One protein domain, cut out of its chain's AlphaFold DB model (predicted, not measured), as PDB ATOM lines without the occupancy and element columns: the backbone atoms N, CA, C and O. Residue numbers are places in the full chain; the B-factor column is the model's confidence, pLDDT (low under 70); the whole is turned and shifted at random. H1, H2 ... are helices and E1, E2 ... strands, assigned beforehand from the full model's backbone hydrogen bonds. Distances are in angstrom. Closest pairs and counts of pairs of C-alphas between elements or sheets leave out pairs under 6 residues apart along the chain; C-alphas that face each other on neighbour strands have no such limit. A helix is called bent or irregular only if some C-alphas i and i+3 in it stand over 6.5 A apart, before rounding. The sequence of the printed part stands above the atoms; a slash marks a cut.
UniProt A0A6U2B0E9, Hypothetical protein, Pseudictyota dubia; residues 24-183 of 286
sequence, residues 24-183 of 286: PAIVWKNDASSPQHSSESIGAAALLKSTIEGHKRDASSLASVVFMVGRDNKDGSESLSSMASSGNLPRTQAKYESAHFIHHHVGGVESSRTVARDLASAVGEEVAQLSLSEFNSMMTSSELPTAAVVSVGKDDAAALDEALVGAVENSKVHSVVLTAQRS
ATOM      1  N   PRO A  24     195.849 218.460 205.510       85.19
ATOM      2  CA  PRO A  24     196.579 218.892 206.685       85.19
ATOM      3  C   PRO A  24     196.996 217.667 207.510       85.19
ATOM      4  O   PRO A  24     196.236 216.701 207.624       85.19
ATOM      5  N   ALA A  25     198.184 217.729 208.108       88.69
ATOM      6  CA  ALA A  25     198.616 216.782 209.124       88.69
ATOM      7  C   ALA A  25     199.210 217.496 210.338       88.69
ATOM      8  O   ALA A  25     199.977 218.452 210.204       88.69
ATOM      9  N   ILE A  26     198.870 217.002 211.523       91.12
ATOM     10  CA  ILE A  26     199.370 217.492 212.805       91.12
ATOM     11  C   ILE A  26     200.133 216.351 213.465       91.12
ATOM     12  O   ILE A  26     199.623 215.236 213.552       91.12
ATOM     13  N   VAL A  27     201.361 216.622 213.897       91.88
ATOM     14  CA  VAL A  27     202.263 215.633 214.486       91.88
ATOM     15  C   VAL A  27     202.591 216.046 215.912       91.88
ATOM     16  O   VAL A  27     203.146 217.123 216.133       91.88
ATOM     17  N   TRP A  28     202.311 215.169 216.867       91.62
ATOM     18  CA  TRP A  28     202.764 215.268 218.253       91.62
ATOM     19  C   TRP A  28     203.899 214.270 218.484       91.62
ATOM     20  O   TRP A  28     203.807 213.117 218.064       91.62
ATOM     21  N   LYS A  29     204.970 214.718 219.142       89.31
ATOM     22  CA  LYS A  29     206.078 213.880 219.621       89.31
ATOM     23  C   LYS A  29     206.292 214.181 221.104       89.31
ATOM     24  O   LYS A  29     206.239 215.352 221.472       89.31
ATOM     25  N   ASN A  30     206.564 213.165 221.925       79.00
ATOM     26  CA  ASN A  30     206.686 213.345 223.382       79.00
ATOM     27  C   ASN A  30     207.837 214.271 223.820       79.00
ATOM     28  O   ASN A  30     207.733 214.902 224.867       79.00
ATOM     29  N   ASP A  31     208.889 214.417 223.010       69.38
ATOM     30  CA  ASP A  31     210.104 215.164 223.384       69.38
ATOM     31  C   ASP A  31     210.164 216.603 222.823       69.38
ATOM     32  O   ASP A  31     211.220 217.238 222.806       69.38
ATOM     33  N   ALA A  32     209.054 217.126 222.301       61.59
ATOM     34  CA  ALA A  32     209.060 218.334 221.484       61.59
ATOM     35  C   ALA A  32     208.825 219.645 222.253       61.59
ATOM     36  O   ALA A  32     207.910 219.766 223.064       61.59
ATOM     37  N   SER A  33     209.591 220.681 221.893       66.94
ATOM     38  CA  SER A  33     209.380 222.066 222.325       66.94
ATOM     39  C   SER A  33     208.853 222.937 221.181       66.94
ATOM     40  O   SER A  33     209.531 223.074 220.163       66.94
ATOM     41  N   SER A  34     207.707 223.590 221.404       70.38
ATOM     42  CA  SER A  34     207.004 224.555 220.531       70.38
ATOM     43  C   SER A  34     206.589 224.063 219.125       70.38
ATOM     44  O   SER A  34     207.322 223.305 218.489       70.38
ATOM     45  N   PRO A  35     205.428 224.510 218.606       78.94
ATOM     46  CA  PRO A  35     204.924 224.069 217.311       78.94
ATOM     47  C   PRO A  35     205.677 224.716 216.150       78.94
ATOM     48  O   PRO A  35     205.773 225.941 216.045       78.94
ATOM     49  N   GLN A  36     206.156 223.887 215.225       83.94
ATOM     50  CA  GLN A  36     206.695 224.330 213.947       83.94
ATOM     51  C   GLN A  36     205.632 224.197 212.850       83.94
ATOM     52  O   GLN A  36     205.151 223.108 212.534       83.94
ATOM     53  N   HIS A  37     205.288 225.322 212.230       82.94
ATOM     54  CA  HIS A  37     204.348 225.370 211.113       82.94
ATOM     55  C   HIS A  37     205.103 225.303 209.784       82.94
ATOM     56  O   HIS A  37     206.043 226.067 209.564       82.94
ATOM     57  N   SER A  38     204.676 224.416 208.884       80.31
ATOM     58  CA  SER A  38     205.217 224.338 207.528       80.31
ATOM     59  C   SER A  38     204.110 224.390 206.482       80.31
ATOM     60  O   SER A  38     203.161 223.599 206.480       80.31
ATOM     61  N   SER A  39     204.259 225.334 205.558       78.00
ATOM     62  CA  SER A  39     203.439 225.432 204.351       78.00
ATOM     63  C   SER A  39     204.035 224.654 203.176       78.00
ATOM     64  O   SER A  39     203.405 224.593 202.123       78.00
ATOM     65  N   GLU A  40     205.228 224.074 203.329       83.19
ATOM     66  CA  GLU A  40     205.865 223.284 202.277       83.19
ATOM     67  C   GLU A  40     205.136 221.949 202.079       83.19
ATOM     68  O   GLU A  40     204.686 221.314 203.036       83.19
ATOM     69  N   SER A  41     205.017 221.521 200.820       82.12
ATOM     70  CA  SER A  41     204.422 220.232 200.478       82.12
ATOM     71  C   SER A  41     205.349 219.084 200.869       82.12
ATOM     72  O   SER A  41     206.461 218.988 200.346       82.12
ATOM     73  N   ILE A  42     204.867 218.172 201.708       87.56
ATOM     74  CA  ILE A  42     205.571 216.939 202.078       87.56
ATOM     75  C   ILE A  42     204.766 215.714 201.629       87.56
ATOM     76  O   ILE A  42     203.539 215.700 201.682       87.56
ATOM     77  N   GLY A  43     205.440 214.668 201.152       86.88
ATOM     78  CA  GLY A  43     204.778 213.395 200.851       86.88
ATOM     79  C   GLY A  43     204.514 212.589 202.125       86.88
ATOM     80  O   GLY A  43     205.360 212.582 203.018       86.88
ATOM     81  N   ALA A  44     203.397 211.860 202.187       88.06
ATOM     82  CA  ALA A  44     203.016 211.031 203.334       88.06
ATOM     83  C   ALA A  44     204.151 210.095 203.789       88.06
ATOM     84  O   ALA A  44     204.533 210.119 204.954       88.06
ATOM     85  N   ALA A  45     204.779 209.360 202.865       88.50
ATOM     86  CA  ALA A  45     205.915 208.491 203.182       88.50
ATOM     87  C   ALA A  45     207.100 209.234 203.832       88.50
ATOM     88  O   ALA A  45     207.703 208.732 204.779       88.50
ATOM     89  N   ALA A  46     207.429 210.438 203.353       89.50
ATOM     90  CA  ALA A  46     208.515 211.241 203.915       89.50
ATOM     91  C   ALA A  46     208.161 211.765 205.315       89.50
ATOM     92  O   ALA A  46     208.993 211.709 206.219       89.50
ATOM     93  N   LEU A  47     206.912 212.203 205.506       89.38
ATOM     94  CA  LEU A  47     206.393 212.636 206.801       89.38
ATOM     95  C   LEU A  47     206.459 211.499 207.827       89.38
ATOM     96  O   LEU A  47     207.047 211.673 208.894       89.38
ATOM     97  N   LEU A  48     205.940 210.319 207.488       90.00
ATOM     98  CA  LEU A  48     205.935 209.156 208.380       90.00
ATOM     99  C   LEU A  48     207.358 208.712 208.729       90.00
ATOM    100  O   LEU A  48     207.664 208.481 209.898       90.00
ATOM    101  N   LYS A  49     208.258 208.695 207.741       89.81
ATOM    102  CA  LYS A  49     209.670 208.387 207.970       89.81
ATOM    103  C   LYS A  49     210.316 209.372 208.948       89.81
ATOM    104  O   LYS A  49     210.894 208.943 209.938       89.81
ATOM    105  N   SER A  50     210.148 210.678 208.731       87.50
ATOM    106  CA  SER A  50     210.685 211.718 209.629       87.50
ATOM    107  C   SER A  50     210.056 211.709 211.030       87.50
ATOM    108  O   SER A  50     210.623 212.219 211.999       87.50
ATOM    109  N   THR A  51     208.861 211.132 211.154       86.06
ATOM    110  CA  THR A  51     208.158 211.018 212.431       86.06
ATOM    111  C   THR A  51     208.774 209.912 213.293       86.06
ATOM    112  O   THR A  51     208.947 210.119 214.492       86.06
ATOM    113  N   ILE A  52     209.183 208.803 212.668       86.06
ATOM    114  CA  ILE A  52     209.734 207.604 213.323       86.06
ATOM    115  C   ILE A  52     211.264 207.649 213.462       86.06
ATOM    116  O   ILE A  52     211.825 207.013 214.357       86.06
ATOM    117  N   GLU A  53     211.959 208.379 212.585       81.81
ATOM    118  CA  GLU A  53     213.417 208.523 212.632       81.81
ATOM    119  C   GLU A  53     213.887 208.974 214.029       81.81
ATOM    120  O   GLU A  53     213.482 210.019 214.535       81.81
ATOM    121  N   GLY A  54     214.751 208.162 214.650       68.25
ATOM    122  CA  GLY A  54     215.327 208.417 215.976       68.25
ATOM    123  C   GLY A  54     214.738 207.586 217.122       68.25
ATOM    124  O   GLY A  54     215.357 207.529 218.183       68.25
ATOM    125  N   HIS A  55     213.614 206.892 216.921       70.88
ATOM    126  CA  HIS A  55     213.011 206.064 217.968       70.88
ATOM    127  C   HIS A  55     213.647 204.662 218.043       70.88
ATOM    128  O   HIS A  55     213.819 203.984 217.025       70.88
ATOM    129  N   LYS A  56     214.004 204.210 219.254       64.88
ATOM    130  CA  LYS A  56     214.454 202.829 219.498       64.88
ATOM    131  C   LYS A  56     213.231 201.930 219.653       64.88
ATOM    132  O   LYS A  56     212.308 202.270 220.374       64.88
ATOM    133  N   ARG A  57     213.226 200.801 218.942       66.62
ATOM    134  CA  ARG A  57     212.129 199.828 218.979       66.62
ATOM    135  C   ARG A  57     212.092 199.123 220.332       66.62
ATOM    136  O   ARG A  57     212.987 198.328 220.607       66.62
ATOM    137  N   ASP A  58     211.024 199.355 221.087       68.81
ATOM    138  CA  ASP A  58     210.698 198.607 222.299       68.81
ATOM    139  C   ASP A  58     209.358 197.878 222.106       68.81
ATOM    140  O   ASP A  58     208.376 198.467 221.659       68.81
ATOM    141  N   ALA A  59     209.296 196.591 222.463       66.50
ATOM    142  CA  ALA A  59     208.113 195.742 222.248       66.50
ATOM    143  C   ALA A  59     206.873 196.158 223.073       66.50
ATOM    144  O   ALA A  59     205.777 195.650 222.853       66.50
ATOM    145  N   SER A  60     207.041 197.063 224.041       70.69
ATOM    146  CA  SER A  60     205.979 197.560 224.921       70.69
ATOM    147  C   SER A  60     205.462 198.956 224.553       70.69
ATOM    148  O   SER A  60     204.613 199.489 225.273       70.69
ATOM    149  N   SER A  61     205.976 199.571 223.482       83.19
ATOM    150  CA  SER A  61     205.612 200.928 223.057       83.19
ATOM    151  C   SER A  61     205.346 201.022 221.556       83.19
ATOM    152  O   SER A  61     206.034 200.411 220.744       83.19
ATOM    153  N   LEU A  62     204.382 201.861 221.193       84.31
ATOM    154  CA  LEU A  62     204.070 202.233 219.821       84.31
ATOM    155  C   LEU A  62     205.040 203.317 219.352       84.31
ATOM    156  O   LEU A  62     205.047 204.433 219.883       84.31
ATOM    157  N   ALA A  63     205.798 203.017 218.298       85.56
ATOM    158  CA  ALA A  63     206.673 203.991 217.660       85.56
ATOM    159  C   ALA A  63     205.861 205.135 217.041       85.56
ATOM    160  O   ALA A  63     206.249 206.291 217.169       85.56
ATOM    161  N   SER A  64     204.729 204.825 216.390       90.25
ATOM    162  CA  SER A  64     203.826 205.841 215.840       90.25
ATOM    163  C   SER A  64     202.380 205.360 215.708       90.25
ATOM    164  O   SER A  64     202.124 204.236 215.274       90.25
ATOM    165  N   VAL A  65     201.430 206.256 215.980       92.94
ATOM    166  CA  VAL A  65     199.996 206.070 215.705       92.94
ATOM    167  C   VAL A  65     199.533 207.132 214.714       92.94
ATOM    168  O   VAL A  65     199.801 208.315 214.904       92.94
ATOM    169  N   VAL A  66     198.840 206.724 213.652       93.81
ATOM    170  CA  VAL A  66     198.304 207.636 212.633       93.81
ATOM    171  C   VAL A  66     196.783 207.579 212.649       93.81
ATOM    172  O   VAL A  66     196.198 206.585 212.230       93.81
ATOM    173  N   PHE A  67     196.138 208.652 213.089       93.81
ATOM    174  CA  PHE A  67     194.702 208.850 212.958       93.81
ATOM    175  C   PHE A  67     194.404 209.451 211.591       93.81
ATOM    176  O   PHE A  67     194.843 210.559 211.269       93.81
ATOM    177  N   MET A  68     193.658 208.709 210.782       92.38
ATOM    178  CA  MET A  68     193.252 209.126 209.453       92.38
ATOM    179  C   MET A  68     191.749 209.385 209.442       92.38
ATOM    180  O   MET A  68     190.942 208.463 209.585       92.38
ATOM    181  N   VAL A  69     191.378 210.648 209.265       91.31
ATOM    182  CA  VAL A  69     189.976 211.066 209.211       91.31
ATOM    183  C   VAL A  69     189.457 210.904 207.789       91.31
ATOM    184  O   VAL A  69     189.998 211.488 206.850       91.31
ATOM    185  N   GLY A  70     188.416 210.094 207.631       86.31
ATOM    186  CA  GLY A  70     187.757 209.836 206.359       86.31
ATOM    187  C   GLY A  70     187.024 211.059 205.806       86.31
ATOM    188  O   GLY A  70     186.773 212.049 206.497       86.31
ATOM    189  N   ARG A  71     186.646 210.983 204.532       82.75
ATOM    190  CA  ARG A  71     185.831 212.014 203.870       82.75
ATOM    191  C   ARG A  71     184.359 211.873 204.252       82.75
ATOM    192  O   ARG A  71     183.922 210.808 204.686       82.75
ATOM    193  N   ASP A  72     183.605 212.951 204.086       78.19
ATOM    194  CA  ASP A  72     182.162 212.922 204.291       78.19
ATOM    195  C   ASP A  72     181.517 212.059 203.202       78.19
ATOM    196  O   ASP A  72     181.764 212.255 202.012       78.19
ATOM    197  N   ASN A  73     180.666 211.119 203.601       69.50
ATOM    198  CA  ASN A  73     179.968 210.225 202.681       69.50
ATOM    199  C   ASN A  73     178.945 210.956 201.794       69.50
ATOM    200  O   ASN A  73     178.533 210.400 200.779       69.50
ATOM    201  N   LYS A  74     178.511 212.171 202.169       69.31
ATOM    202  CA  LYS A  74     177.494 212.937 201.424       69.31
ATOM    203  C   LYS A  74     178.094 213.818 200.334       69.31
ATOM    204  O   LYS A  74     177.728 213.686 199.172       69.31
ATOM    205  N   ASP A  75     179.034 214.676 200.716       67.62
ATOM    206  CA  ASP A  75     179.615 215.677 199.812       67.62
ATOM    207  C   ASP A  75     180.991 215.256 199.286       67.62
ATOM    208  O   ASP A  75     181.611 215.961 198.489       67.62
ATOM    209  N   GLY A  76     181.515 214.125 199.774       69.12
ATOM    210  CA  GLY A  76     182.876 213.703 199.495       69.12
ATOM    211  C   GLY A  76     183.892 214.737 199.962       69.12
ATOM    212  O   GLY A  76     184.985 214.749 199.419       69.12
ATOM    213  N   SER A  77     183.563 215.638 200.888       71.81
ATOM    214  CA  SER A  77     184.452 216.699 201.361       71.81
ATOM    215  C   SER A  77     185.387 216.194 202.464       71.81
ATOM    216  O   SER A  77     185.202 215.119 203.033       71.81
ATOM    217  N   GLU A  78     186.450 216.945 202.723       76.19
ATOM    218  CA  GLU A  78     187.413 216.661 203.787       76.19
ATOM    219  C   GLU A  78     186.747 216.904 205.163       76.19
ATOM    220  O   GLU A  78     186.272 218.009 205.433       76.19
ATOM    221  N   SER A  79     186.660 215.873 206.017       82.75
ATOM    222  CA  SER A  79     185.876 215.953 207.261       82.75
ATOM    223  C   SER A  79     186.618 216.611 208.425       82.75
ATOM    224  O   SER A  79     185.970 217.261 209.240       82.75
ATOM    225  N   LEU A  80     187.943 216.498 208.522       84.62
ATOM    226  CA  LEU A  80     188.755 217.024 209.624       84.62
ATOM    227  C   LEU A  80     188.611 218.542 209.759       84.62
ATOM    228  O   LEU A  80     188.360 219.035 210.856       84.62
ATOM    229  N   SER A  81     188.692 219.288 208.657       81.81
ATOM    230  CA  SER A  81     188.503 220.745 208.666       81.81
ATOM    231  C   SER A  81     187.082 221.118 209.081       81.81
ATOM    232  O   SER A  81     186.882 222.096 209.804       81.81
ATOM    233  N   SER A  82     186.086 220.325 208.672       81.69
ATOM    234  CA  SER A  82     184.696 220.528 209.091       81.69
ATOM    235  C   SER A  82     184.509 220.273 210.593       81.69
ATOM    236  O   SER A  82     183.880 221.081 211.267       81.69
ATOM    237  N   MET A  83     185.131 219.224 211.140       83.50
ATOM    238  CA  MET A  83     185.067 218.868 212.563       83.50
ATOM    239  C   MET A  83     185.811 219.885 213.436       83.50
ATOM    240  O   MET A  83     185.345 220.237 214.519       83.50
ATOM    241  N   ALA A  84     186.954 220.380 212.957       82.50
ATOM    242  CA  ALA A  84     187.726 221.410 213.637       82.50
ATOM    243  C   ALA A  84     186.985 222.756 213.644       82.50
ATOM    244  O   ALA A  84     186.874 223.395 214.687       82.50
ATOM    245  N   SER A  85     186.433 223.179 212.501       82.00
ATOM    246  CA  SER A  85     185.711 224.457 212.393       82.00
ATOM    247  C   SER A  85     184.349 224.454 213.088       82.00
ATOM    248  O   SER A  85     183.909 225.506 213.550       82.00
ATOM    249  N   SER A  86     183.697 223.293 213.217       83.50
ATOM    250  CA  SER A  86     182.450 223.157 213.975       83.50
ATOM    251  C   SER A  86     182.658 223.104 215.493       83.50
ATOM    252  O   SER A  86     181.678 223.141 216.231       83.50
ATOM    253  N   GLY A  87     183.908 223.003 215.965       83.06
ATOM    254  CA  GLY A  87     184.229 222.865 217.386       83.06
ATOM    255  C   GLY A  87     183.952 221.472 217.959       83.06
ATOM    256  O   GLY A  87     183.827 221.330 219.172       83.06
ATOM    257  N   ASN A  88     183.872 220.435 217.115       85.88
ATOM    258  CA  ASN A  88     183.598 219.061 217.558       85.88
ATOM    259  C   ASN A  88     184.836 218.346 218.127       85.88
ATOM    260  O   ASN A  88     184.714 217.222 218.605       85.88
ATOM    261  N   LEU A  89     186.009 218.986 218.075       88.00
ATOM    262  CA  LEU A  89     187.284 218.467 218.581       88.00
ATOM    263  C   LEU A  89     187.888 219.392 219.662       88.00
ATOM    264  O   LEU A  89     188.994 219.913 219.483       88.00
ATOM    265  N   PRO A  90     187.162 219.680 220.759       89.88
ATOM    266  CA  PRO A  90     187.578 220.683 221.738       89.88
ATOM    267  C   PRO A  90     188.859 220.301 222.493       89.88
ATOM    268  O   PRO A  90     189.676 221.176 222.789       89.88
ATOM    269  N   ARG A  91     189.077 219.015 222.806       90.19
ATOM    270  CA  ARG A  91     190.278 218.578 223.540       90.19
ATOM    271  C   ARG A  91     191.502 218.554 222.630       90.19
ATOM    272  O   ARG A  91     192.575 219.007 223.026       90.19
ATOM    273  N   THR A  92     191.334 218.107 221.391       88.94
ATOM    274  CA  THR A  92     192.358 218.164 220.344       88.94
ATOM    275  C   THR A  92     192.773 219.605 220.081       88.94
ATOM    276  O   THR A  92     193.964 219.896 219.983       88.94
ATOM    277  N   GLN A  93     191.807 220.528 220.028       87.44
ATOM    278  CA  GLN A  93     192.076 221.954 219.869       87.44
ATOM    279  C   GLN A  93     192.939 222.497 221.016       87.44
ATOM    280  O   GLN A  93     193.881 223.243 220.760       87.44
ATOM    281  N   ALA A  94     192.693 222.076 222.261       88.38
ATOM    282  CA  ALA A  94     193.536 222.456 223.397       88.38
ATOM    283  C   ALA A  94     194.975 221.912 223.287       88.38
ATOM    284  O   ALA A  94     195.915 222.544 223.763       88.38
ATOM    285  N   LYS A  95     195.168 220.759 222.633       87.31
ATOM    286  CA  LYS A  95     196.492 220.161 222.380       87.31
ATOM    287  C   LYS A  95     197.168 220.666 221.108       87.31
ATOM    288  O   LYS A  95     198.321 220.305 220.857       87.31
ATOM    289  N   TYR A  96     196.507 221.511 220.323       85.56
ATOM    290  CA  TYR A  96     197.051 222.027 219.071       85.56
ATOM    291  C   TYR A  96     198.360 222.805 219.275       85.56
ATOM    292  O   TYR A  96     199.317 222.598 218.538       85.56
ATOM    293  N   GLU A  97     198.447 223.628 220.322       83.31
ATOM    294  CA  GLU A  97     199.666 224.390 220.643       83.31
ATOM    295  C   GLU A  97     200.820 223.503 221.133       83.31
ATOM    296  O   GLU A  97     201.980 223.889 221.038       83.31
ATOM    297  N   SER A  98     200.510 222.297 221.623       84.25
ATOM    298  CA  SER A  98     201.513 221.292 221.995       84.25
ATOM    299  C   SER A  98     201.954 220.404 220.827       84.25
ATOM    300  O   SER A  98     202.761 219.498 221.021       84.25
ATOM    301  N   ALA A  99     201.425 220.625 219.618       85.81
ATOM    302  CA  ALA A  99     201.890 219.914 218.435       85.81
ATOM    303  C   ALA A  99     203.352 220.259 218.138       85.81
ATOM    304  O   ALA A  99     203.807 221.371 218.382       85.81
ATOM    305  N   HIS A 100     204.089 219.306 217.577       88.12
ATOM    306  CA  HIS A 100     205.474 219.514 217.175       88.12
ATOM    307  C   HIS A 100     205.570 220.050 215.748       88.12
ATOM    308  O   HIS A 100     206.262 221.034 215.500       88.12
ATOM    309  N   PHE A 101     204.835 219.431 214.821       87.62
ATOM    310  CA  PHE A 101     204.765 219.872 213.434       87.62
ATOM    311  C   PHE A 101     203.327 219.991 212.969       87.62
ATOM    312  O   PHE A 101     202.511 219.092 213.174       87.62
ATOM    313  N   ILE A 102     203.041 221.087 212.279       89.12
ATOM    314  CA  ILE A 102     201.771 221.307 211.599       89.12
ATOM    315  C   ILE A 102     202.085 221.495 210.121       89.12
ATOM    316  O   ILE A 102     202.621 222.523 209.701       89.12
ATOM    317  N   HIS A 103     201.758 220.475 209.335       88.00
ATOM    318  CA  HIS A 103     201.880 220.491 207.887       88.00
ATOM    319  C   HIS A 103     200.536 220.852 207.282       88.00
ATOM    320  O   HIS A 103     199.556 220.128 207.432       88.00
ATOM    321  N   HIS A 104     200.494 221.958 206.548       84.62
ATOM    322  CA  HIS A 104     199.279 222.339 205.831       84.62
ATOM    323  C   HIS A 104     199.082 221.526 204.548       84.62
ATOM    324  O   HIS A 104     197.959 221.424 204.063       84.62
ATOM    325  N   HIS A 105     200.165 220.960 203.999       84.38
ATOM    326  CA  HIS A 105     200.139 220.285 202.708       84.38
ATOM    327  C   HIS A 105     200.837 218.924 202.750       84.38
ATOM    328  O   HIS A 105     202.052 218.830 202.563       84.38
ATOM    329  N   VAL A 106     200.055 217.860 202.937       87.00
ATOM    330  CA  VAL A 106     200.519 216.473 202.834       87.00
ATOM    331  C   VAL A 106     199.937 215.797 201.592       87.00
ATOM    332  O   VAL A 106     198.719 215.718 201.390       87.00
ATOM    333  N   GLY A 107     200.834 215.322 200.729       84.25
ATOM    334  CA  GLY A 107     200.513 214.580 199.510       84.25
ATOM    335  C   GLY A 107     200.451 213.071 199.748       84.25
ATOM    336  O   GLY A 107     201.154 212.542 200.605       84.25
ATOM    337  N   GLY A 108     199.644 212.351 198.963       82.88
ATOM    338  CA  GLY A 108     199.631 210.877 198.961       82.88
ATOM    339  C   GLY A 108     198.788 210.193 200.048       82.88
ATOM    340  O   GLY A 108     198.816 208.968 200.149       82.88
ATOM    341  N   VAL A 109     198.006 210.939 200.835       87.12
ATOM    342  CA  VAL A 109     197.108 210.383 201.869       87.12
ATOM    343  C   VAL A 109     195.786 209.908 201.239       87.12
ATOM    344  O   VAL A 109     194.739 210.522 201.413       87.12
ATOM    345  N   GLU A 110     195.842 208.848 200.428       85.25
ATOM    346  CA  GLU A 110     194.691 208.332 199.653       85.25
ATOM    347  C   GLU A 110     193.756 207.434 200.482       85.25
ATOM    348  O   GLU A 110     192.531 207.525 200.400       85.25
ATOM    349  N   SER A 111     194.334 206.511 201.253       88.06
ATOM    350  CA  SER A 111     193.601 205.497 202.012       88.06
ATOM    351  C   SER A 111     194.416 205.000 203.203       88.06
ATOM    352  O   SER A 111     195.646 205.094 203.214       88.06
ATOM    353  N   SER A 112     193.743 204.379 204.172       89.44
ATOM    354  CA  SER A 112     194.396 203.745 205.323       89.44
ATOM    355  C   SER A 112     195.409 202.697 204.870       89.44
ATOM    356  O   SER A 112     196.501 202.615 205.421       89.44
ATOM    357  N   ARG A 113     195.100 201.966 203.793       89.62
ATOM    358  CA  ARG A 113     195.982 200.957 203.202       89.62
ATOM    359  C   ARG A 113     197.266 201.549 202.622       89.62
ATOM    360  O   ARG A 113     198.331 200.967 202.805       89.62
ATOM    361  N   THR A 114     197.188 202.666 201.895       89.62
ATOM    362  CA  THR A 114     198.387 203.306 201.321       89.62
ATOM    363  C   THR A 114     199.260 203.897 202.419       89.62
ATOM    364  O   THR A 114     200.466 203.685 202.413       89.62
ATOM    365  N   VAL A 115     198.643 204.542 203.412       90.94
ATOM    366  CA  VAL A 115     199.346 205.087 204.581       90.94
ATOM    367  C   VAL A 115     199.986 203.975 205.412       90.94
ATOM    368  O   VAL A 115     201.148 204.091 205.777       90.94
ATOM    369  N   ALA A 116     199.282 202.865 205.653       91.31
ATOM    370  CA  ALA A 116     199.826 201.712 206.366       91.31
ATOM    371  C   ALA A 116     200.994 201.071 205.614       91.31
ATOM    372  O   ALA A 116     201.969 200.668 206.236       91.31
ATOM    373  N   ARG A 117     200.937 201.019 204.278       90.88
ATOM    374  CA  ARG A 117     202.052 200.541 203.450       90.88
ATOM    375  C   ARG A 117     203.272 201.458 203.547       90.88
ATOM    376  O   ARG A 117     204.387 200.961 203.682       90.88
ATOM    377  N   ASP A 118     203.068 202.769 203.473       90.62
ATOM    378  CA  ASP A 118     204.150 203.748 203.594       90.62
ATOM    379  C   ASP A 118     204.762 203.719 205.002       90.62
ATOM    380  O   ASP A 118     205.984 203.759 205.153       90.62
ATOM    381  N   LEU A 119     203.921 203.554 206.027       89.56
ATOM    382  CA  LEU A 119     204.337 203.391 207.415       89.56
ATOM    383  C   LEU A 119     205.123 202.091 207.618       89.56
ATOM    384  O   LEU A 119     206.209 202.115 208.189       89.56
ATOM    385  N   ALA A 120     204.634 200.974 207.077       89.56
ATOM    386  CA  ALA A 120     205.312 199.680 207.124       89.56
ATOM    387  C   ALA A 120     206.672 199.738 206.426       89.56
ATOM    388  O   ALA A 120     207.651 199.184 206.916       89.56
ATOM    389  N   SER A 121     206.770 200.474 205.316       89.25
ATOM    390  CA  SER A 121     208.046 200.704 204.638       89.25
ATOM    391  C   SER A 121     209.013 201.564 205.456       89.25
ATOM    392  O   SER A 121     210.222 201.411 205.289       89.25
ATOM    393  N   ALA A 122     208.516 202.483 206.287       87.00
ATOM    394  CA  ALA A 122     209.345 203.321 207.150       87.00
ATOM    395  C   ALA A 122     209.826 202.569 208.402       87.00
ATOM    396  O   ALA A 122     210.968 202.748 208.821       87.00
ATOM    397  N   VAL A 123     208.969 201.719 208.974       85.38
ATOM    398  CA  VAL A 123     209.261 200.915 210.172       85.38
ATOM    399  C   VAL A 123     210.050 199.644 209.831       85.38
ATOM    400  O   VAL A 123     210.892 199.205 210.613       85.38
ATOM    401  N   GLY A 124     209.809 199.064 208.654       83.75
ATOM    402  CA  GLY A 124     210.348 197.768 208.236       83.75
ATOM    403  C   GLY A 124     209.567 196.558 208.767       83.75
ATOM    404  O   GLY A 124     210.079 195.445 208.697       83.75
ATOM    405  N   GLU A 125     208.358 196.762 209.298       84.44
ATOM    406  CA  GLU A 125     207.506 195.732 209.911       84.44
ATOM    407  C   GLU A 125     206.038 195.914 209.506       84.44
ATOM    408  O   GLU A 125     205.663 196.924 208.903       84.44
ATOM    409  N   GLU A 126     205.200 194.926 209.824       83.56
ATOM    410  CA  GLU A 126     203.762 195.010 209.588       83.56
ATOM    411  C   GLU A 126     203.105 196.041 210.516       83.56
ATOM    412  O   GLU A 126     203.430 196.163 211.696       83.56
ATOM    413  N   VAL A 127     202.168 196.799 209.952       89.62
ATOM    414  CA  VAL A 127     201.453 197.880 210.630       89.62
ATOM    415  C   VAL A 127     200.004 197.466 210.812       89.62
ATOM    416  O   VAL A 127     199.342 197.076 209.846       89.62
ATOM    417  N   ALA A 128     199.493 197.610 212.031       90.12
ATOM    418  CA  ALA A 128     198.101 197.309 212.324       90.12
ATOM    419  C   ALA A 128     197.182 198.384 211.723       90.12
ATOM    420  O   ALA A 128     197.335 199.576 211.998       90.12
ATOM    421  N   GLN A 129     196.217 197.970 210.903       92.12
ATOM    422  CA  GLN A 129     195.121 198.826 210.445       92.12
ATOM    423  C   GLN A 129     193.912 198.559 211.329       92.12
ATOM    424  O   GLN A 129     193.450 197.425 211.393       92.12
ATOM    425  N   LEU A 130     193.426 199.595 212.006       92.62
ATOM    426  CA  LEU A 130     192.429 199.466 213.061       92.62
ATOM    427  C   LEU A 130     191.298 200.475 212.863       92.62
ATOM    428  O   LEU A 130     191.476 201.564 212.309       92.62
ATOM    429  N   SER A 131     190.125 200.115 213.355       91.00
ATOM    430  CA  SER A 131     189.053 201.046 213.683       91.00
ATOM    431  C   SER A 131     189.287 201.679 215.058       91.00
ATOM    432  O   SER A 131     190.147 201.261 215.835       91.00
ATOM    433  N   LEU A 132     188.513 202.712 215.377       88.19
ATOM    434  CA  LEU A 132     188.667 203.466 216.621       88.19
ATOM    435  C   LEU A 132     188.357 202.614 217.870       88.19
ATOM    436  O   LEU A 132     189.025 202.738 218.895       88.19
ATOM    437  N   SER A 133     187.401 201.686 217.773       88.19
ATOM    438  CA  SER A 133     187.085 200.732 218.844       88.19
ATOM    439  C   SER A 133     188.193 199.697 219.053       88.19
ATOM    440  O   SER A 133     188.541 199.402 220.196       88.19
ATOM    441  N   GLU A 134     188.783 199.187 217.970       90.50
ATOM    442  CA  GLU A 134     189.924 198.264 218.019       90.50
ATOM    443  C   GLU A 134     191.190 198.945 218.544       90.50
ATOM    444  O   GLU A 134     191.973 198.336 219.266       90.50
ATOM    445  N   PHE A 135     191.386 200.227 218.232       90.75
ATOM    446  CA  PHE A 135     192.474 201.007 218.808       90.75
ATOM    447  C   PHE A 135     192.324 201.131 220.330       90.75
ATOM    448  O   PHE A 135     193.273 200.869 221.069       90.75
ATOM    449  N   ASN A 136     191.127 201.466 220.813       89.31
ATOM    450  CA  ASN A 136     190.878 201.602 222.247       89.31
ATOM    451  C   ASN A 136     191.067 200.276 222.998       89.31
ATOM    452  O   ASN A 136     191.637 200.270 224.089       89.31
ATOM    453  N   SER A 137     190.652 199.146 222.414       87.75
ATOM    454  CA  SER A 137     190.924 197.832 223.006       87.75
ATOM    455  C   SER A 137     192.417 197.491 222.960       87.75
ATOM    456  O   SER A 137     192.971 197.037 223.963       87.75
ATOM    457  N   MET A 138     193.108 197.796 221.859       87.62
ATOM    458  CA  MET A 138     194.549 197.582 221.722       87.62
ATOM    459  C   MET A 138     195.353 198.371 222.761       87.62
ATOM    460  O   MET A 138     196.298 197.832 223.324       87.62
ATOM    461  N   MET A 139     194.965 199.605 223.089       83.38
ATOM    462  CA  MET A 139     195.663 200.420 224.098       83.38
ATOM    463  C   MET A 139     195.624 199.809 225.510       83.38
ATOM    464  O   MET A 139     196.483 200.117 226.342       83.38
ATOM    465  N   THR A 140     194.666 198.917 225.774       84.81
ATOM    466  CA  THR A 140     194.592 198.131 227.018       84.81
ATOM    467  C   THR A 140     195.370 196.811 226.960       84.81
ATOM    468  O   THR A 140     195.611 196.202 228.003       84.81
ATOM    469  N   SER A 141     195.802 196.384 225.769       82.62
ATOM    470  CA  SER A 141     196.603 195.176 225.566       82.62
ATOM    471  C   SER A 141     198.030 195.337 226.101       82.62
ATOM    472  O   SER A 141     198.588 196.437 226.173       82.62
ATOM    473  N   SER A 142     198.637 194.208 226.476       74.56
ATOM    474  CA  SER A 142     200.052 194.141 226.859       74.56
ATOM    475  C   SER A 142     200.982 194.026 225.651       74.56
ATOM    476  O   SER A 142     202.142 194.422 225.750       74.56
ATOM    477  N   GLU A 143     200.489 193.486 224.537       79.88
ATOM    478  CA  GLU A 143     201.222 193.385 223.277       79.88
ATOM    479  C   GLU A 143     200.701 194.462 222.329       79.88
ATOM    480  O   GLU A 143     199.512 194.481 221.990       79.88
ATOM    481  N   LEU A 144     201.591 195.380 221.951       82.12
ATOM    482  CA  LEU A 144     201.308 196.469 221.028       82.12
ATOM    483  C   LEU A 144     202.102 196.251 219.735       82.12
ATOM    484  O   LEU A 144     203.257 195.831 219.797       82.12
ATOM    485  N   PRO A 145     201.516 196.541 218.563       84.62
ATOM    486  CA  PRO A 145     202.271 196.560 217.322       84.62
ATOM    487  C   PRO A 145     203.288 197.705 217.349       84.62
ATOM    488  O   PRO A 145     203.156 198.661 218.110       84.62
ATOM    489  N   THR A 146     204.275 197.658 216.462       86.19
ATOM    490  CA  THR A 146     205.281 198.723 216.362       86.19
ATOM    491  C   THR A 146     204.669 200.042 215.878       86.19
ATOM    492  O   THR A 146     205.068 201.117 216.324       86.19
ATOM    493  N   ALA A 147     203.670 199.988 214.992       89.00
ATOM    494  CA  ALA A 147     202.910 201.158 214.566       89.00
ATOM    495  C   ALA A 147     201.473 200.791 214.167       89.00
ATOM    496  O   ALA A 147     201.193 199.655 213.771       89.00
ATOM    497  N   ALA A 148     200.570 201.771 214.241       91.31
ATOM    498  CA  ALA A 148     199.154 201.586 213.934       91.31
ATOM    499  C   ALA A 148     198.585 202.728 213.078       91.31
ATOM    500  O   ALA A 148     198.946 203.893 213.248       91.31
ATOM    501  N   VAL A 149     197.654 202.390 212.185       93.00
ATOM    502  CA  VAL A 149     196.837 203.338 211.415       93.00
ATOM    503  C   VAL A 149     195.380 203.151 211.812       93.00
ATOM    504  O   VAL A 149     194.821 202.073 211.621       93.00
ATOM    505  N   VAL A 150     194.767 204.205 212.335       93.25
ATOM    506  CA  VAL A 150     193.379 204.223 212.794       93.25
ATOM    507  C   VAL A 150     192.530 204.960 211.768       93.25
ATOM    508  O   VAL A 150     192.749 206.143 211.513       93.25
ATOM    509  N   SER A 151     191.567 204.268 211.162       91.00
ATOM    510  CA  SER A 151     190.609 204.874 210.232       91.00
ATOM    511  C   SER A 151     189.384 205.369 210.992       91.00
ATOM    512  O   SER A 151     188.798 204.616 211.769       91.00
ATOM    513  N   VAL A 152     188.980 206.615 210.746       89.31
ATOM    514  CA  VAL A 152     187.941 207.286 211.539       89.31
ATOM    515  C   VAL A 152     186.881 207.908 210.643       89.31
ATOM    516  O   VAL A 152     187.208 208.609 209.686       89.31
ATOM    517  N   GLY A 153     185.609 207.649 210.947       84.62
ATOM    518  CA  GLY A 153     184.475 208.275 210.271       84.62
ATOM    519  C   GLY A 153     184.173 209.674 210.814       84.62
ATOM    520  O   GLY A 153     184.553 210.025 211.929       84.62
ATOM    521  N   LYS A 154     183.443 210.481 210.039       77.38
ATOM    522  CA  LYS A 154     183.004 211.825 210.457       77.38
ATOM    523  C   LYS A 154     182.106 211.795 211.702       77.38
ATOM    524  O   LYS A 154     182.189 212.694 212.539       77.38
ATOM    525  N   ASP A 155     181.262 210.771 211.812       81.00
ATOM    526  CA  ASP A 155     180.260 210.647 212.879       81.00
ATOM    527  C   ASP A 155     180.891 210.368 214.257       81.00
ATOM    528  O   ASP A 155     180.277 210.635 215.289       81.00
ATOM    529  N   ASP A 156     182.155 209.939 214.285       85.69
ATOM    530  CA  ASP A 156     182.879 209.552 215.498       85.69
ATOM    531  C   ASP A 156     183.702 210.702 216.103       85.69
ATOM    532  O   ASP A 156     184.672 210.465 216.819       85.69
ATOM    533  N   ALA A 157     183.346 211.964 215.835       87.06
ATOM    534  CA  ALA A 157     184.148 213.128 216.231       87.06
ATOM    535  C   ALA A 157     184.494 213.175 217.727       87.06
ATOM    536  O   ALA A 157     185.642 213.423 218.085       87.06
ATOM    537  N   ALA A 158     183.524 212.894 218.600       89.56
ATOM    538  CA  ALA A 158     183.750 212.887 220.044       89.56
ATOM    539  C   ALA A 158     184.675 211.737 220.477       89.56
ATOM    540  O   ALA A 158     185.554 211.928 221.315       89.56
ATOM    541  N   ALA A 159     184.506 210.556 219.874       90.25
ATOM    542  CA  ALA A 159     185.347 209.401 220.156       90.25
ATOM    543  C   ALA A 159     186.777 209.605 219.628       90.25
ATOM    544  O   ALA A 159     187.735 209.205 220.283       90.25
ATOM    545  N   LEU A 160     186.931 210.284 218.484       91.88
ATOM    546  CA  LEU A 160     188.221 210.731 217.959       91.88
ATOM    547  C   LEU A 160     188.911 211.695 218.912       91.88
ATOM    548  O   LEU A 160     190.088 211.507 219.198       91.88
ATOM    549  N   ASP A 161     188.193 212.704 219.401       92.19
ATOM    550  CA  ASP A 161     188.750 213.707 220.307       92.19
ATOM    551  C   ASP A 161     189.292 213.066 221.594       92.19
ATOM    552  O   ASP A 161     190.381 213.398 222.061       92.19
ATOM    553  N   GLU A 162     188.560 212.096 222.144       92.38
ATOM    554  CA  GLU A 162     188.987 211.337 223.316       92.38
ATOM    555  C   GLU A 162     190.161 210.398 223.016       92.38
ATOM    556  O   GLU A 162     191.169 210.438 223.723       92.38
ATOM    557  N   ALA A 163     190.064 209.582 221.962       92.12
ATOM    558  CA  ALA A 163     191.093 208.605 221.614       92.12
ATOM    559  C   ALA A 163     192.414 209.268 221.202       92.12
ATOM    560  O   ALA A 163     193.486 208.785 221.565       92.12
ATOM    561  N   LEU A 164     192.351 210.387 220.477       93.19
ATOM    562  CA  LEU A 164     193.530 211.134 220.052       93.19
ATOM    563  C   LEU A 164     194.259 211.730 221.252       93.19
ATOM    564  O   LEU A 164     195.465 211.543 221.386       93.19
ATOM    565  N   VAL A 165     193.545 212.426 222.140       92.88
ATOM    566  CA  VAL A 165     194.166 213.016 223.332       92.88
ATOM    567  C   VAL A 165     194.684 211.924 224.262       92.88
ATOM    568  O   VAL A 165     195.805 212.033 224.752       92.88
ATOM    569  N   GLY A 166     193.938 210.827 224.410       90.56
ATOM    570  CA  GLY A 166     194.396 209.646 225.132       90.56
ATOM    571  C   GLY A 166     195.679 209.054 224.547       90.56
ATOM    572  O   GLY A 166     196.548 208.646 225.307       90.56
ATOM    573  N   ALA A 167     195.843 209.044 223.220       91.12
ATOM    574  CA  ALA A 167     197.069 208.590 222.566       91.12
ATOM    575  C   ALA A 167     198.236 209.572 222.751       91.12
ATOM    576  O   ALA A 167     199.351 209.131 223.001       91.12
ATOM    577  N   VAL A 168     197.982 210.883 222.656       90.81
ATOM    578  CA  VAL A 168     198.998 211.938 222.830       90.81
ATOM    579  C   VAL A 168     199.537 211.974 224.260       90.81
ATOM    580  O   VAL A 168     200.714 212.240 224.465       90.81
ATOM    581  N   GLU A 169     198.696 211.710 225.259       89.88
ATOM    582  CA  GLU A 169     199.105 211.714 226.669       89.88
ATOM    583  C   GLU A 169     199.673 210.365 227.140       89.88
ATOM    584  O   GLU A 169     200.190 210.262 228.254       89.88
ATOM    585  N   ASN A 170     199.594 209.315 226.316       88.88
ATOM    586  CA  ASN A 170     200.056 207.992 226.707       88.88
ATOM    587  C   ASN A 170     201.575 207.866 226.572       88.88
ATOM    588  O   ASN A 170     202.132 207.972 225.482       88.88
ATOM    589  N   SER A 171     202.245 207.500 227.666       85.06
ATOM    590  CA  SER A 171     203.693 207.269 227.678       85.06
ATOM    591  C   SER A 171     204.147 206.124 226.767       85.06
ATOM    592  O   SER A 171     205.323 206.046 226.427       85.06
ATOM    593  N   LYS A 172     203.240 205.214 226.387       86.50
ATOM    594  CA  LYS A 172     203.528 204.108 225.467       86.50
ATOM    595  C   LYS A 172     203.544 204.537 224.001       86.50
ATOM    596  O   LYS A 172     203.982 203.743 223.179       86.50
ATOM    597  N   VAL A 173     203.043 205.722 223.650       89.19
ATOM    598  CA  VAL A 173     203.001 206.203 222.262       89.19
ATOM    599  C   VAL A 173     204.031 207.307 222.100       89.19
ATOM    600  O   VAL A 173     203.971 208.322 222.783       89.19
ATOM    601  N   HIS A 174     204.988 207.114 221.198       89.00
ATOM    602  CA  HIS A 174     206.059 208.086 221.003       89.00
ATOM    603  C   HIS A 174     205.654 209.245 220.084       89.00
ATOM    604  O   HIS A 174     205.968 210.408 220.358       89.00
ATOM    605  N   SER A 175     204.954 208.933 218.991       91.12
ATOM    606  CA  SER A 175     204.443 209.937 218.065       91.12
ATOM    607  C   SER A 175     203.015 209.661 217.622       91.12
ATOM    608  O   SER A 175     202.642 208.527 217.318       91.12
ATOM    609  N   VAL A 176     202.233 210.729 217.516       93.44
ATOM    610  CA  VAL A 176     200.853 210.695 217.033       93.44
ATOM    611  C   VAL A 176     200.732 211.618 215.832       93.44
ATOM    612  O   VAL A 176     201.154 212.770 215.887       93.44
ATOM    613  N   VAL A 177     200.148 211.120 214.747       93.56
ATOM    614  CA  VAL A 177     199.872 211.891 213.532       93.56
ATOM    615  C   VAL A 177     198.368 211.922 213.316       93.56
ATOM    616  O   VAL A 177     197.751 210.872 213.193       93.56
ATOM    617  N   LEU A 178     197.774 213.106 213.225       93.12
ATOM    618  CA  LEU A 178     196.399 213.292 212.767       93.12
ATOM    619  C   LEU A 178     196.434 213.822 211.339       93.12
ATOM    620  O   LEU A 178     197.038 214.862 211.104       93.12
ATOM    621  N   THR A 179     195.796 213.137 210.394       91.56
ATOM    622  CA  THR A 179     195.743 213.555 208.987       91.56
ATOM    623  C   THR A 179     194.371 213.302 208.377       91.56
ATOM    624  O   THR A 179     193.649 212.387 208.771       91.56
ATOM    625  N   ALA A 180     194.024 214.092 207.368       89.75
ATOM    626  CA  ALA A 180     192.816 213.900 206.578       89.75
ATOM    627  C   ALA A 180     193.030 212.957 205.384       89.75
ATOM    628  O   ALA A 180     194.082 212.990 204.741       89.75
ATOM    629  N   GLN A 181     192.015 212.162 205.043       89.19
ATOM    630  CA  GLN A 181     191.986 211.341 203.836       89.19
ATOM    631  C   GLN A 181     191.604 212.175 202.603       89.19
ATOM    632  O   GLN A 181     190.652 212.959 202.613       89.19
ATOM    633  N   ARG A 182     192.307 211.953 201.489       82.94
ATOM    634  CA  ARG A 182     192.042 212.587 200.190       82.94
ATOM    635  C   ARG A 182     191.343 211.641 199.222       82.94
ATOM    636  O   ARG A 182     191.396 210.424 199.360       82.94
ATOM    637  N   SER A 183     190.669 212.222 198.232       81.50
ATOM    638  CA  SER A 183     190.007 211.475 197.166       81.50
ATOM    639  C   SER A 183     191.069 210.879 196.251       81.50
ATOM    640  O   SER A 183     192.111 211.482 195.982       81.50
TER     641      SER A 183
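What this domain is: This is residues 24 to 183 of the 286 residues of the protein "Hypothetical protein" of Pseudictyota dubia (UniProt A0A6U2B0E9). One twisted sheet of seven strands makes the middle layer of this domain, with H2, H3, H5 and H6 over one face and H1 and H4 over the other. E7 and E3 lie at the core, and the short strand E2 forms one far edge. The printed part has 160 residues with six named helices and seven named strands, in the order E1 E2 H1 E3 H2 H3 E4 H4 E5 H5 E6 H6 E7. The mixed sheet runs E2 E4 E1 E7 E3 E6 E5, and the class is mixed, helices and strands. The whole is compact and rounded, with a radius of gyration of the C-alphas of 14.3 A and spans of 41 by 34 by 29 A.

How they stand to each other: Start at E1, residues 24 to 29, an inner strand of the sheet. On one side look for E4, residues 101 to 107, antiparallel at 139 degrees, with N 25 and O 103 2.8 A apart. On the other side is E7, residues 175 to 180, antiparallel at 171 degrees, with N 26 and O 178 2.8 A apart. Edge strand E2, residues 36 to 38, is parallel to E4, with N 38 and O 102 2.9 A apart. Beyond E7 come three parallel pairings: E3, residues 64 to 69, with E7 (N 67 and O 177, 2.7 A); E6, residues 147 to 152, with E3 (N 68 and O 150, 2.8 A); and edge strand E5, residues 128 to 131, with E6 (N 149 and O 128, 2.8 A). On one face find H1, residues 44 to 52, and H4, residues 112 to 123, which touch at Ala 45 and Asp 118, their closest C-alphas, 5.1 A apart, at a steep tilt of 45 degrees, the same way. H4 lies over E6 at a height of 8.9 A, along the strands. On the opposite face the hub is H6, residues 154 to 168, irregular, with C-alphas 155 and 158 8.3 A apart; it lies over E7 and E3 at a height of 8.8 A, along the strands. With residues 159 to 163 alone it touches H5, residues 132 to 140, at a shallow tilt of 22 degrees, closest C-alphas Asn 136 and Ala 163, 7.0 A. With residues 161 to 165 alone it touches H3, residues 90 to 98, at a steep tilt of 41 degrees, closest C-alphas Thr 92 and Asp 161, 5.7 A; H3 is only just irregular, with C-alphas 94 and 97 7.0 A apart. With residues 154 to 157 alone it touches H2, residues 79 to 85, about perpendicular at 77 degrees, closest C-alphas Ser 79 and Lys 154, 6.0 A; H2 stands up from the sheet. E5, H5, E6 form a strand-helix-strand unit, two parallel neighbour strands with a helix between; E3, H2 H3, E4 and E6, H6, E7 are split units, with other strands between theirs. The three crossovers are right-handed. In H1, H2 and H4 every O i to N i+4 pair is within hydrogen-bond range; in H3 it is 3 of 5, in H5 4 of 5, in H6 9 of 11.

Where its parts are: Find C-alpha 24 at (196.579, 218.892, 206.685), where E1 begins; it spans 16.8 A. The longest helix by residues, H6, runs 20.2 A from C-alpha 154 at (183.004, 211.825, 210.457). H4 spans 15.9 A and E4 15.5 A. E7 spans 16.8 A and ends at C-alpha 180, (192.816, 213.900, 206.578).

The domain as a whole: The C-alphas of Lys 56 and Lys 74 are the two farthest apart, 42.4 A. The printed part has no cut; the link from H1 to E3, 11 residues, is long. Mean pLDDT of the printed part is 85.3; residues 31 to 33, 54, 56 to 59 and 73 to 76 are under 70.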